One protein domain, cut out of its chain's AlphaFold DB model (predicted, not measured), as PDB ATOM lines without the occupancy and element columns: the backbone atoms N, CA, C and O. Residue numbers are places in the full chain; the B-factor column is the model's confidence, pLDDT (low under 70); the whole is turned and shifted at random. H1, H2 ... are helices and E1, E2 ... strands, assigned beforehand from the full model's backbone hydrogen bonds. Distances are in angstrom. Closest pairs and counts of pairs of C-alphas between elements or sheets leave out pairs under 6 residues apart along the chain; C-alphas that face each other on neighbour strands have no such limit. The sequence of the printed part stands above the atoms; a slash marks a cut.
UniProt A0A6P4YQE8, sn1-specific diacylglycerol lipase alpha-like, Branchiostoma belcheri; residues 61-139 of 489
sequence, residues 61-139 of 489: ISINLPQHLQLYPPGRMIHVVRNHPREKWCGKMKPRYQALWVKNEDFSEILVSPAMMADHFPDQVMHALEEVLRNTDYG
ATOM      1  N   ILE A  61     334.875 168.425 159.149       53.34
ATOM      2  CA  ILE A  61     333.723 167.878 158.449       53.34
ATOM      3  C   ILE A  61     334.248 167.525 157.061       53.34
ATOM      4  O   ILE A  61     334.386 168.398 156.204       53.34
ATOM      5  N   SER A  62     334.574 166.249 156.858       55.22
ATOM      6  CA  SER A  62     334.715 165.678 155.526       55.22
ATOM      7  C   SER A  62     333.338 165.750 154.877       55.22
ATOM      8  O   SER A  62     332.465 164.906 155.086       55.22
ATOM      9  N   ILE A  63     333.103 166.843 154.148       57.84
ATOM     10  CA  ILE A  63     331.891 167.003 153.360       57.84
ATOM     11  C   ILE A  63     331.986 165.946 152.269       57.84
ATOM     12  O   ILE A  63     332.748 166.098 151.317       57.84
ATOM     13  N   ASN A  64     331.232 164.866 152.451       50.03
ATOM     14  CA  ASN A  64     331.143 163.763 151.511       50.03
ATOM     15  C   ASN A  64     330.382 164.270 150.276       50.03
ATOM     16  O   ASN A  64     329.161 164.134 150.162       50.03
ATOM     17  N   LEU A  65     331.104 164.990 149.413       54.72
ATOM     18  CA  LEU A  65     330.615 165.488 148.136       54.72
ATOM     19  C   LEU A  65     330.090 164.287 147.335       54.72
ATOM     20  O   LEU A  65     330.704 163.219 147.380       54.72
ATOM     21  N   PRO A  66     328.978 164.428 146.590       52.66
ATOM     22  CA  PRO A  66     328.531 163.363 145.704       52.66
ATOM     23  C   PRO A  66     329.693 162.953 144.795       52.66
ATOM     24  O   PRO A  66     330.377 163.813 144.237       52.66
ATOM     25  N   GLN A  67     329.886 161.636 144.685       54.66
ATOM     26  CA  GLN A  67     331.121 160.878 144.406       54.66
ATOM     27  C   GLN A  67     331.927 161.245 143.132       54.66
ATOM     28  O   GLN A  67     332.913 160.587 142.817       54.66
ATOM     29  N   HIS A  68     331.508 162.266 142.381       49.94
ATOM     30  CA  HIS A  68     332.026 162.634 141.066       49.94
ATOM     31  C   HIS A  68     332.178 164.140 140.795       49.94
ATOM     32  O   HIS A  68     332.457 164.497 139.649       49.94
ATOM     33  N   LEU A  69     332.085 165.043 141.785       59.50
ATOM     34  CA  LEU A  69     332.595 166.409 141.569       59.50
ATOM     35  C   LEU A  69     334.126 166.433 141.704       59.50
ATOM     36  O   LEU A  69     334.675 166.994 142.648       59.50
ATOM     37  N   GLN A  70     334.802 165.809 140.735       60.06
ATOM     38  CA  GLN A  70     336.243 165.941 140.551       60.06
ATOM     39  C   GLN A  70     336.569 167.422 140.365       60.06
ATOM     40  O   GLN A  70     336.126 168.069 139.413       60.06
ATOM     41  N   LEU A  71     337.317 167.967 141.318       62.44
ATOM     42  CA  LEU A  71     337.751 169.348 141.281       62.44
ATOM     43  C   LEU A  71     338.860 169.454 140.237       62.44
ATOM     44  O   LEU A  71     339.937 168.890 140.395       62.44
ATOM     45  N   TYR A  72     338.591 170.196 139.165       67.62
ATOM     46  CA  TYR A  72     339.575 170.540 138.143       67.62
ATOM     47  C   TYR A  72     339.977 172.016 138.294       67.62
ATOM     48  O   TYR A  72     339.508 172.858 137.524       67.62
ATOM     49  N   PRO A  73     340.807 172.371 139.297       72.62
ATOM     50  CA  PRO A  73     341.309 173.733 139.450       72.62
ATOM     51  C   PRO A  73     342.152 174.112 138.218       72.62
ATOM     52  O   PRO A  73     343.104 173.404 137.886       72.62
ATOM     53  N   PRO A  74     341.823 175.187 137.484       77.50
ATOM     54  CA  PRO A  74     342.528 175.510 136.251       77.50
ATOM     55  C   PRO A  74     343.931 176.074 136.526       77.50
ATOM     56  O   PRO A  74     344.092 177.013 137.304       77.50
ATOM     57  N   GLY A  75     344.936 175.570 135.806       85.12
ATOM     58  CA  GLY A  75     346.301 176.108 135.810       85.12
ATOM     59  C   GLY A  75     347.289 175.316 136.671       85.12
ATOM     60  O   GLY A  75     347.101 174.134 136.924       85.12
ATOM     61  N   ARG A  76     348.390 175.965 137.070       86.12
ATOM     62  CA  ARG A  76     349.414 175.382 137.954       86.12
ATOM     63  C   ARG A  76     349.126 175.789 139.395       86.12
ATOM     64  O   ARG A  76     348.917 176.975 139.643       86.12
ATOM     65  N   MET A  77     349.176 174.842 140.328       87.75
ATOM     66  CA  MET A  77     348.909 175.108 141.742       87.75
ATOM     67  C   MET A  77     350.183 175.150 142.579       87.75
ATOM     68  O   MET A  77     351.103 174.355 142.388       87.75
ATOM     69  N   ILE A  78     350.191 176.070 143.543       89.75
ATOM     70  CA  ILE A  78     351.209 176.170 144.584       89.75
ATOM     71  C   ILE A  78     350.534 175.836 145.912       89.75
ATOM     72  O   ILE A  78     349.635 176.551 146.350       89.75
ATOM     73  N   HIS A  79     350.977 174.764 146.560       89.44
ATOM     74  CA  HIS A  79     350.564 174.410 147.911       89.44
ATOM     75  C   HIS A  79     351.541 175.039 148.904       89.44
ATOM     76  O   HIS A  79     352.724 174.697 148.920       89.44
ATOM     77  N   VAL A  80     351.053 175.968 149.726       90.75
ATOM     78  CA  VAL A  80     351.838 176.584 150.801       90.75
ATOM     79  C   VAL A  80     351.601 175.810 152.096       90.75
ATOM     80  O   VAL A  80     350.566 175.953 152.743       90.75
ATOM     81  N   VAL A  81     352.568 174.977 152.472       88.25
ATOM     82  CA  VAL A  81     352.522 174.134 153.671       88.25
ATOM     83  C   VAL A  81     353.047 174.916 154.874       88.25
ATOM     84  O   VAL A  81     354.172 175.423 154.861       88.25
ATOM     85  N   ARG A  82     352.240 174.989 155.936       87.00
ATOM     86  CA  ARG A  82     352.597 175.604 157.220       87.00
ATOM     87  C   ARG A  82     353.134 174.537 158.177       87.00
ATOM     88  O   ARG A  82     352.370 173.820 158.812       87.00
ATOM     89  N   ASN A  83     354.454 174.463 158.305       80.62
ATOM     90  CA  ASN A  83     355.136 173.554 159.219       80.62
ATOM     91  C   ASN A  83     355.346 174.217 160.587       80.62
ATOM     92  O   ASN A  83     356.211 175.085 160.758       80.62
ATOM     93  N   HIS A  84     354.595 173.764 161.589       74.75
ATOM     94  CA  HIS A  84     354.918 174.001 162.995       74.75
ATOM     95  C   HIS A  84     355.921 172.935 163.461       74.75
ATOM     96  O   HIS A  84     355.562 171.756 163.516       74.75
ATOM     97  N   PRO A  85     357.176 173.295 163.788       64.19
ATOM     98  CA  PRO A  85     358.113 172.345 164.378       64.19
ATOM     99  C   PRO A  85     357.549 171.813 165.702       64.19
ATOM    100  O   PRO A  85     356.956 172.559 166.484       64.19
ATOM    101  N   ARG A  86     357.705 170.505 165.942       49.25
ATOM    102  CA  ARG A  86     357.108 169.806 167.089       49.25
ATOM    103  C   ARG A  86     357.835 170.137 168.397       49.25
ATOM    104  O   ARG A  86     358.571 169.304 168.915       49.25
ATOM    105  N   GLU A  87     357.577 171.310 168.972       47.97
ATOM    106  CA  GLU A  87     357.986 171.605 170.350       47.97
ATOM    107  C   GLU A  87     356.892 172.302 171.182       47.97
ATOM    108  O   GLU A  87     356.643 173.501 171.085       47.97
ATOM    109  N   LYS A  88     356.258 171.482 172.032       46.03
ATOM    110  CA  LYS A  88     355.574 171.801 173.300       46.03
ATOM    111  C   LYS A  88     354.699 173.070 173.351       46.03
ATOM    112  O   LYS A  88     355.173 174.150 173.688       46.03
ATOM    113  N   TRP A  89     353.382 172.851 173.233       51.38
ATOM    114  CA  TRP A  89     352.256 173.547 173.904       51.38
ATOM    115  C   TRP A  89     352.130 175.086 173.802       51.38
ATOM    116  O   TRP A  89     351.066 175.569 173.429       51.38
ATOM    117  N   CYS A  90     353.160 175.865 174.137       50.06
ATOM    118  CA  CYS A  90     353.190 177.336 174.090       50.06
ATOM    119  C   CYS A  90     354.571 177.896 173.667       50.06
ATOM    120  O   CYS A  90     354.909 179.045 173.969       50.06
ATOM    121  N   GLY A  91     355.395 177.097 172.977       47.62
ATOM    122  CA  GLY A  91     356.674 177.535 172.415       47.62
ATOM    123  C   GLY A  91     356.499 178.585 171.310       47.62
ATOM    124  O   GLY A  91     355.823 178.349 170.314       47.62
ATOM    125  N   LYS A  92     357.149 179.749 171.455       50.69
ATOM    126  CA  LYS A  92     357.072 180.902 170.526       50.69
ATOM    127  C   LYS A  92     357.856 180.695 169.216       50.69
ATOM    128  O   LYS A  92     358.444 181.642 168.690       50.69
ATOM    129  N   MET A  93     357.929 179.468 168.706       53.88
ATOM    130  CA  MET A  93     358.657 179.179 167.475       53.88
ATOM    131  C   MET A  93     357.796 179.565 166.270       53.88
ATOM    132  O   MET A  93     356.656 179.123 166.137       53.88
ATOM    133  N   LYS A  94     358.332 180.431 165.403       65.00
ATOM    134  CA  LYS A  94     357.606 180.900 164.218       65.00
ATOM    135  C   LYS A  94     357.275 179.712 163.297       65.00
ATOM    136  O   LYS A  94     358.165 178.890 163.062       65.00
ATOM    137  N   PRO A  95     356.041 179.618 162.765       74.56
ATOM    138  CA  PRO A  95     355.711 178.609 161.766       74.56
ATOM    139  C   PRO A  95     356.578 178.830 160.524       74.56
ATOM    140  O   PRO A  95     356.729 179.963 160.068       74.56
ATOM    141  N   ARG A  96     357.144 177.753 159.978       81.19
ATOM    142  CA  ARG A  96     357.877 177.806 158.710       81.19
ATOM    143  C   ARG A  96     356.901 177.537 157.575       81.19
ATOM    144  O   ARG A  96     356.160 176.561 157.637       81.19
ATOM    145  N   TYR A  97     356.927 178.367 156.541       88.56
ATOM    146  CA  TYR A  97     356.139 178.146 155.333       88.56
ATOM    147  C   TYR A  97     357.040 177.628 154.210       88.56
ATOM    148  O   TYR A  97     358.157 178.121 154.027       88.56
ATOM    149  N   GLN A  98     356.546 176.633 153.478       88.31
ATOM    150  CA  GLN A  98     357.187 176.049 152.303       88.31
ATOM    151  C   GLN A  98     356.173 176.008 151.160       88.31
ATOM    152  O   GLN A  98     355.066 175.512 151.342       88.31
ATOM    153  N   ALA A  99     356.548 176.506 149.983       91.25
ATOM    154  CA  ALA A  99     355.750 176.356 148.773       91.25
ATOM    155  C   ALA A  99     356.195 175.119 147.988       91.25
ATOM    156  O   ALA A  99     357.390 174.898 147.794       91.25
ATOM    157  N   LEU A 100     355.226 174.339 147.518       89.62
ATOM    158  CA  LEU A 100     355.417 173.178 146.654       89.62
ATOM    159  C   LEU A 100     354.554 173.351 145.400       89.62
ATOM    160  O   LEU A 100     353.403 173.773 145.503       89.62
ATOM    161  N   TRP A 101     355.082 173.010 144.225       89.19
ATOM    162  CA  TRP A 101     354.250 172.852 143.029       89.19
ATOM    163  C   TRP A 101     353.488 171.532 143.130       89.19
ATOM    164  O   TRP A 101     354.094 170.490 143.375       89.19
ATOM    165  N   VAL A 102     352.170 171.583 142.955       87.62
ATOM    166  CA  VAL A 102     351.268 170.439 143.151       87.62
ATOM    167  C   VAL A 102     350.345 170.303 141.940       87.62
ATOM    168  O   VAL A 102     350.052 171.296 141.261       87.62
ATOM    169  N   LYS A 103     349.941 169.072 141.614       85.12
ATOM    170  CA  LYS A 103     349.134 168.772 140.430       85.12
ATOM    171  C   LYS A 103     347.646 168.732 140.761       85.12
ATOM    172  O   LYS A 103     347.230 168.722 141.915       85.12
ATOM    173  N   ASN A 104     346.834 168.681 139.712       83.75
ATOM    174  CA  ASN A 104     345.383 168.573 139.808       83.75
ATOM    175  C   ASN A 104     344.926 167.264 140.455       83.75
ATOM    176  O   ASN A 104     343.913 167.254 141.148       83.75
ATOM    177  N   GLU A 105     345.675 166.179 140.257       82.06
ATOM    178  CA  GLU A 105     345.321 164.858 140.781       82.06
ATOM    179  C   GLU A 105     345.462 164.762 142.311       82.06
ATOM    180  O   GLU A 105     344.833 163.905 142.926       82.06
ATOM    181  N   ASP A 106     346.240 165.658 142.929       79.88
ATOM    182  CA  ASP A 106     346.551 165.639 144.363       79.88
ATOM    183  C   ASP A 106     345.434 166.263 145.240       79.88
ATOM    184  O   ASP A 106     345.503 166.197 146.467       79.88
ATOM    185  N   PHE A 107     344.399 166.869 144.635       77.62
ATOM    186  CA  PHE A 107     343.321 167.598 145.328       77.62
ATOM    187  C   PHE A 107     341.912 167.095 144.956       77.62
ATOM    188  O   PHE A 107     341.052 167.858 144.509       77.62
ATOM    189  N   SER A 108     341.647 165.804 145.164       76.62
ATOM    190  CA  SER A 108     340.307 165.220 144.980       76.62
ATOM    191  C   SER A 108     339.292 165.621 146.060       76.62
ATOM    192  O   SER A 108     338.089 165.523 145.827       76.62
ATOM    193  N   GLU A 109     339.753 166.060 147.235       76.56
ATOM    194  CA  GLU A 109     338.926 166.340 148.415       76.56
ATOM    195  C   GLU A 109     339.263 167.706 149.038       76.56
ATOM    196  O   GLU A 109     340.416 168.136 149.041       76.56
ATOM    197  N   ILE A 110     338.257 168.379 149.615       78.00
ATOM    198  CA  ILE A 110     338.434 169.626 150.379       78.00
ATOM    199  C   ILE A 110     338.126 169.360 151.853       78.00
ATOM    200  O   ILE A 110     336.983 169.095 152.230       78.00
ATOM    201  N   LEU A 111     339.138 169.514 152.707       79.88
ATOM    202  CA  LEU A 111     338.989 169.438 154.160       79.88
ATOM    203  C   LEU A 111     338.582 170.803 154.727       79.88
ATOM    204  O   LEU A 111     339.418 171.690 154.904       79.88
ATOM    205  N   VAL A 112     337.298 170.979 155.045       81.06
ATOM    206  CA  VAL A 112     336.806 172.216 155.671       81.06
ATOM    207  C   VAL A 112     337.074 172.180 157.178       81.06
ATOM    208  O   VAL A 112     336.469 171.409 157.925       81.06
ATOM    209  N   SER A 113     337.983 173.045 157.627       78.88
ATOM    210  CA  SER A 113     338.346 173.239 159.035       78.88
ATOM    211  C   SER A 113     338.040 174.674 159.477       78.88
ATOM    212  O   SER A 113     338.254 175.596 158.690       78.88
ATOM    213  N   PRO A 114     337.628 174.920 160.736       72.69
ATOM    214  CA  PRO A 114     337.505 176.269 161.295       72.69
ATOM    215  C   PRO A 114     338.738 177.167 161.104       72.69
ATOM    216  O   PRO A 114     338.597 178.377 160.933       72.69
ATOM    217  N   ALA A 115     339.942 176.581 161.098       73.62
ATOM    218  CA  ALA A 115     341.195 177.305 160.874       73.62
ATOM    219  C   ALA A 115     341.308 177.897 159.455       73.62
ATOM    220  O   ALA A 115     341.955 178.924 159.279       73.62
ATOM    221  N   MET A 116     340.605 177.324 158.469       80.00
ATOM    222  CA  MET A 116     340.627 177.762 157.070       80.00
ATOM    223  C   MET A 116     340.316 179.256 156.928       80.00
ATOM    224  O   MET A 116     340.980 179.941 156.158       80.00
ATOM    225  N   MET A 117     339.368 179.793 157.705       80.56
ATOM    226  CA  MET A 117     339.049 181.226 157.668       80.56
ATOM    227  C   MET A 117     340.203 182.108 158.163       80.56
ATOM    228  O   MET A 117     340.355 183.220 157.674       80.56
ATOM    229  N   ALA A 118     341.017 181.616 159.103       79.50
ATOM    230  CA  ALA A 118     342.198 182.322 159.591       79.50
ATOM    231  C   ALA A 118     343.303 182.359 158.526       79.50
ATOM    232  O   ALA A 118     343.895 183.407 158.279       79.50
ATOM    233  N   ASP A 119     343.557 181.213 157.888       82.69
ATOM    234  CA  ASP A 119     344.638 181.060 156.912       82.69
ATOM    235  C   ASP A 119     344.326 181.752 155.563       82.69
ATOM    236  O   ASP A 119     345.248 182.066 154.815       82.69
ATOM    237  N   HIS A 120     343.050 182.047 155.267       84.94
ATOM    238  CA  HIS A 120     342.609 182.749 154.048       84.94
ATOM    239  C   HIS A 120     342.434 184.273 154.210       84.94
ATOM    240  O   HIS A 120     342.016 184.939 153.260       84.94
ATOM    241  N   PHE A 121     342.747 184.862 155.372       86.12
ATOM    242  CA  PHE A 121     342.819 186.326 155.470       86.12
ATOM    243  C   PHE A 121     343.961 186.862 154.588       86.12
ATOM    244  O   PHE A 121     345.045 186.275 154.587       86.12
ATOM    245  N   PRO A 122     343.767 187.985 153.865       86.94
ATOM    246  CA  PRO A 122     344.743 188.476 152.886       86.94
ATOM    247  C   PRO A 122     346.112 188.754 153.515       86.94
ATOM    248  O   PRO A 122     347.134 188.422 152.919       86.94
ATOM    249  N   ASP A 123     346.132 189.270 154.746       87.81
ATOM    250  CA  ASP A 123     347.360 189.537 155.500       87.81
ATOM    251  C   ASP A 123     348.134 188.248 155.821       87.81
ATOM    252  O   ASP A 123     349.361 188.227 155.745       87.81
ATOM    253  N   GLN A 124     347.430 187.150 156.124       86.25
ATOM    254  CA  GLN A 124     348.053 185.859 156.441       86.25
ATOM    255  C   GLN A 124     348.536 185.128 155.189       86.25
ATOM    256  O   GLN A 124     349.608 184.523 155.218       86.25
ATOM    257  N   VAL A 125     347.804 185.236 154.076       89.81
ATOM    258  CA  VAL A 125     348.268 184.754 152.766       89.81
ATOM    259  C   VAL A 125     349.519 185.525 152.335       89.81
ATOM    260  O   VAL A 125     350.502 184.906 151.929       89.81
ATOM    261  N   MET A 126     349.532 186.856 152.484       91.06
ATOM    262  CA  MET A 126     350.704 187.679 152.169       91.06
ATOM    263  C   MET A 126     351.898 187.323 153.059       91.06
ATOM    264  O   MET A 126     352.965 187.012 152.538       91.06
ATOM    265  N   HIS A 127     351.714 187.263 154.382       88.81
ATOM    266  CA  HIS A 127     352.762 186.855 155.324       88.81
ATOM    267  C   HIS A 127     353.319 185.458 154.998       88.81
ATOM    268  O   HIS A 127     354.528 185.239 155.063       88.81
ATOM    269  N   ALA A 128     352.461 184.498 154.636       89.69
ATOM    270  CA  ALA A 128     352.895 183.162 154.238       89.69
ATOM    271  C   ALA A 128     353.745 183.185 152.954       89.69
ATOM    272  O   ALA A 128     354.768 182.504 152.896       89.69
ATOM    273  N   LEU A 129     353.366 183.984 151.951       91.31
ATOM    274  CA  LEU A 129     354.126 184.146 150.706       91.31
ATOM    275  C   LEU A 129     355.457 184.885 150.922       91.31
ATOM    276  O   LEU A 129     356.482 184.444 150.405       91.31
ATOM    277  N   GLU A 130     355.473 185.957 151.716       90.94
ATOM    278  CA  GLU A 130     356.702 186.666 152.100       90.94
ATOM    279  C   GLU A 130     357.677 185.743 152.843       90.94
ATOM    280  O   GLU A 130     358.869 185.717 152.535       90.94
ATOM    281  N   GLU A 131     357.178 184.938 153.783       88.44
ATOM    282  CA  GLU A 131     357.990 183.992 154.551       88.44
ATOM    283  C   GLU A 131     358.470 182.808 153.691       88.44
ATOM    284  O   GLU A 131     359.589 182.338 153.896       88.44
ATOM    285  N   VAL A 132     357.699 182.366 152.685       89.69
ATOM    286  CA  VAL A 132     358.181 181.436 151.643       89.69
ATOM    287  C   VAL A 132     359.342 182.053 150.869       89.69
ATOM    288  O   VAL A 132     360.396 181.423 150.794       89.69
ATOM    289  N   LEU A 133     359.188 183.271 150.338       88.88
ATOM    290  CA  LEU A 133     360.233 183.941 149.551       88.88
ATOM    291  C   LEU A 133     361.522 184.106 150.373       88.88
ATOM    292  O   LEU A 133     362.601 183.679 149.958       88.88
ATOM    293  N   ARG A 134     361.377 184.588 151.613       85.25
ATOM    294  CA  ARG A 134     362.466 184.741 152.588       85.25
ATOM    295  C   ARG A 134     363.119 183.408 152.991       85.25
ATOM    296  O   ARG A 134     364.203 183.424 153.573       85.25
ATOM    297  N   ASN A 135     362.467 182.268 152.754       77.56
ATOM    298  CA  ASN A 135     363.030 180.933 152.968       77.56
ATOM    299  C   ASN A 135     363.656 180.356 151.681       77.56
ATOM    300  O   ASN A 135     364.658 179.649 151.784       77.56
ATOM    301  N   THR A 136     363.141 180.678 150.486       66.94
ATOM    302  CA  THR A 136     363.721 180.247 149.196       66.94
ATOM    303  C   THR A 136     365.048 180.927 148.860       66.94
ATOM    304  O   THR A 136     365.877 180.328 148.178       66.94
ATOM    305  N   ASP A 137     365.310 182.115 149.413       54.53
ATOM    306  CA  ASP A 137     366.607 182.805 149.293       54.53
ATOM    307  C   ASP A 137     367.793 181.995 149.877       54.53
ATOM    308  O   ASP A 137     368.955 182.343 149.667       54.53
ATOM    309  N   TYR A 138     367.515 180.884 150.577       49.75
ATOM    310  CA  TYR A 138     368.494 179.934 151.113       49.75
ATOM    311  C   TYR A 138     368.444 178.558 150.421       49.75
ATOM    312  O   TYR A 138     368.513 177.527 151.089       49.75
ATOM    313  N   GLY A 139     368.363 178.529 149.087       42.91
ATOM    314  CA  GLY A 139     368.656 177.322 148.298       42.91
ATOM    315  C   GLY A 139     367.574 176.916 147.304       42.91
ATOM    316  O   GLY A 139     366.933 175.881 147.470       42.91
TER     317      GLY A 139
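AT A GLANCE: This is residues 61 to 139 of the 489 residues of the protein "sn1-specific diacylglycerol lipase alpha-like" of Branchiostoma belcheri (UniProt A0A6P4YQE8). A two-stranded hairpin, E1 and E2, has one long helix, H2, packed crosswise over one face, mainly on E2. Beside the hairpin, residues 61 to 76 and 103 to 115 make a loose lobe of loops, tied together by a short antiparallel pairing of residues 61 to 62 with 111 to 112, while residues 86 to 92 of the hairpin's link stick out. The printed part has 79 residues with the named elements E1, E2, H1 and H2 in that order, two strands in one antiparallel sheet and two helices. The class is mixed, helices and strands, but named elements hold 33 of the 79 residues. The whole is loose, with a radius of gyration of the C-alphas of 15.2 A and spans of 42 by 31 by 23 A.

IN THESE COORDINATES: After residues 61 to 76, which hold no named element, E1 runs from Met 77, with its C-alpha at (348.909, 175.108, 141.742), to Asn 83, 18.6 A on. E2 is residues 96 to 102, 18.4 A long. H1 is the four residues 116 to 119. H2, residues 122 to 136, is 21.0 A long and ends with C-alpha 136 at (363.721, 180.247, 149.196).

HOW THE PARTS SIT: E1 and E2 form a hairpin of antiparallel neighbours, with 153 degrees between their directions. The C-alphas of Val 80 and Ala 99 face each other at 4.4 A. N 81 and O 98 are within hydrogen-bond range at 2.8 A, as are N 98 and O 81 at 3.0 A. E2 and H2 have 10 pairs of C-alphas within 8 A, the closest those of Tyr 97 and Val 132 at 5.3 A. E1 and H2 have 2 such pairs, the closest those of Val 80 and Ala 128 at 7.5 A. H1 and H2 are close but not clearly touching, their closest C-alphas being those of Asp 119 and Val 125 at 6.6 A. E1 and H1 are apart. In H2 every O i to N i+4 pair is within hydrogen-bond range; H1 is too short for such a pair.

THE WHOLE: The two C-alphas farthest apart, those of Pro 66 and Tyr 138, are 43.6 A from each other. The printed part has no cut. The links from E1 to E2, of 12 residues, and from E2 to H1, of 13, are long, and that from H1 to H2 is tight. The mean pLDDT of the printed part is 74.3, and residues 61 to 72, 85 to 94 and 136 to 139 are under 70.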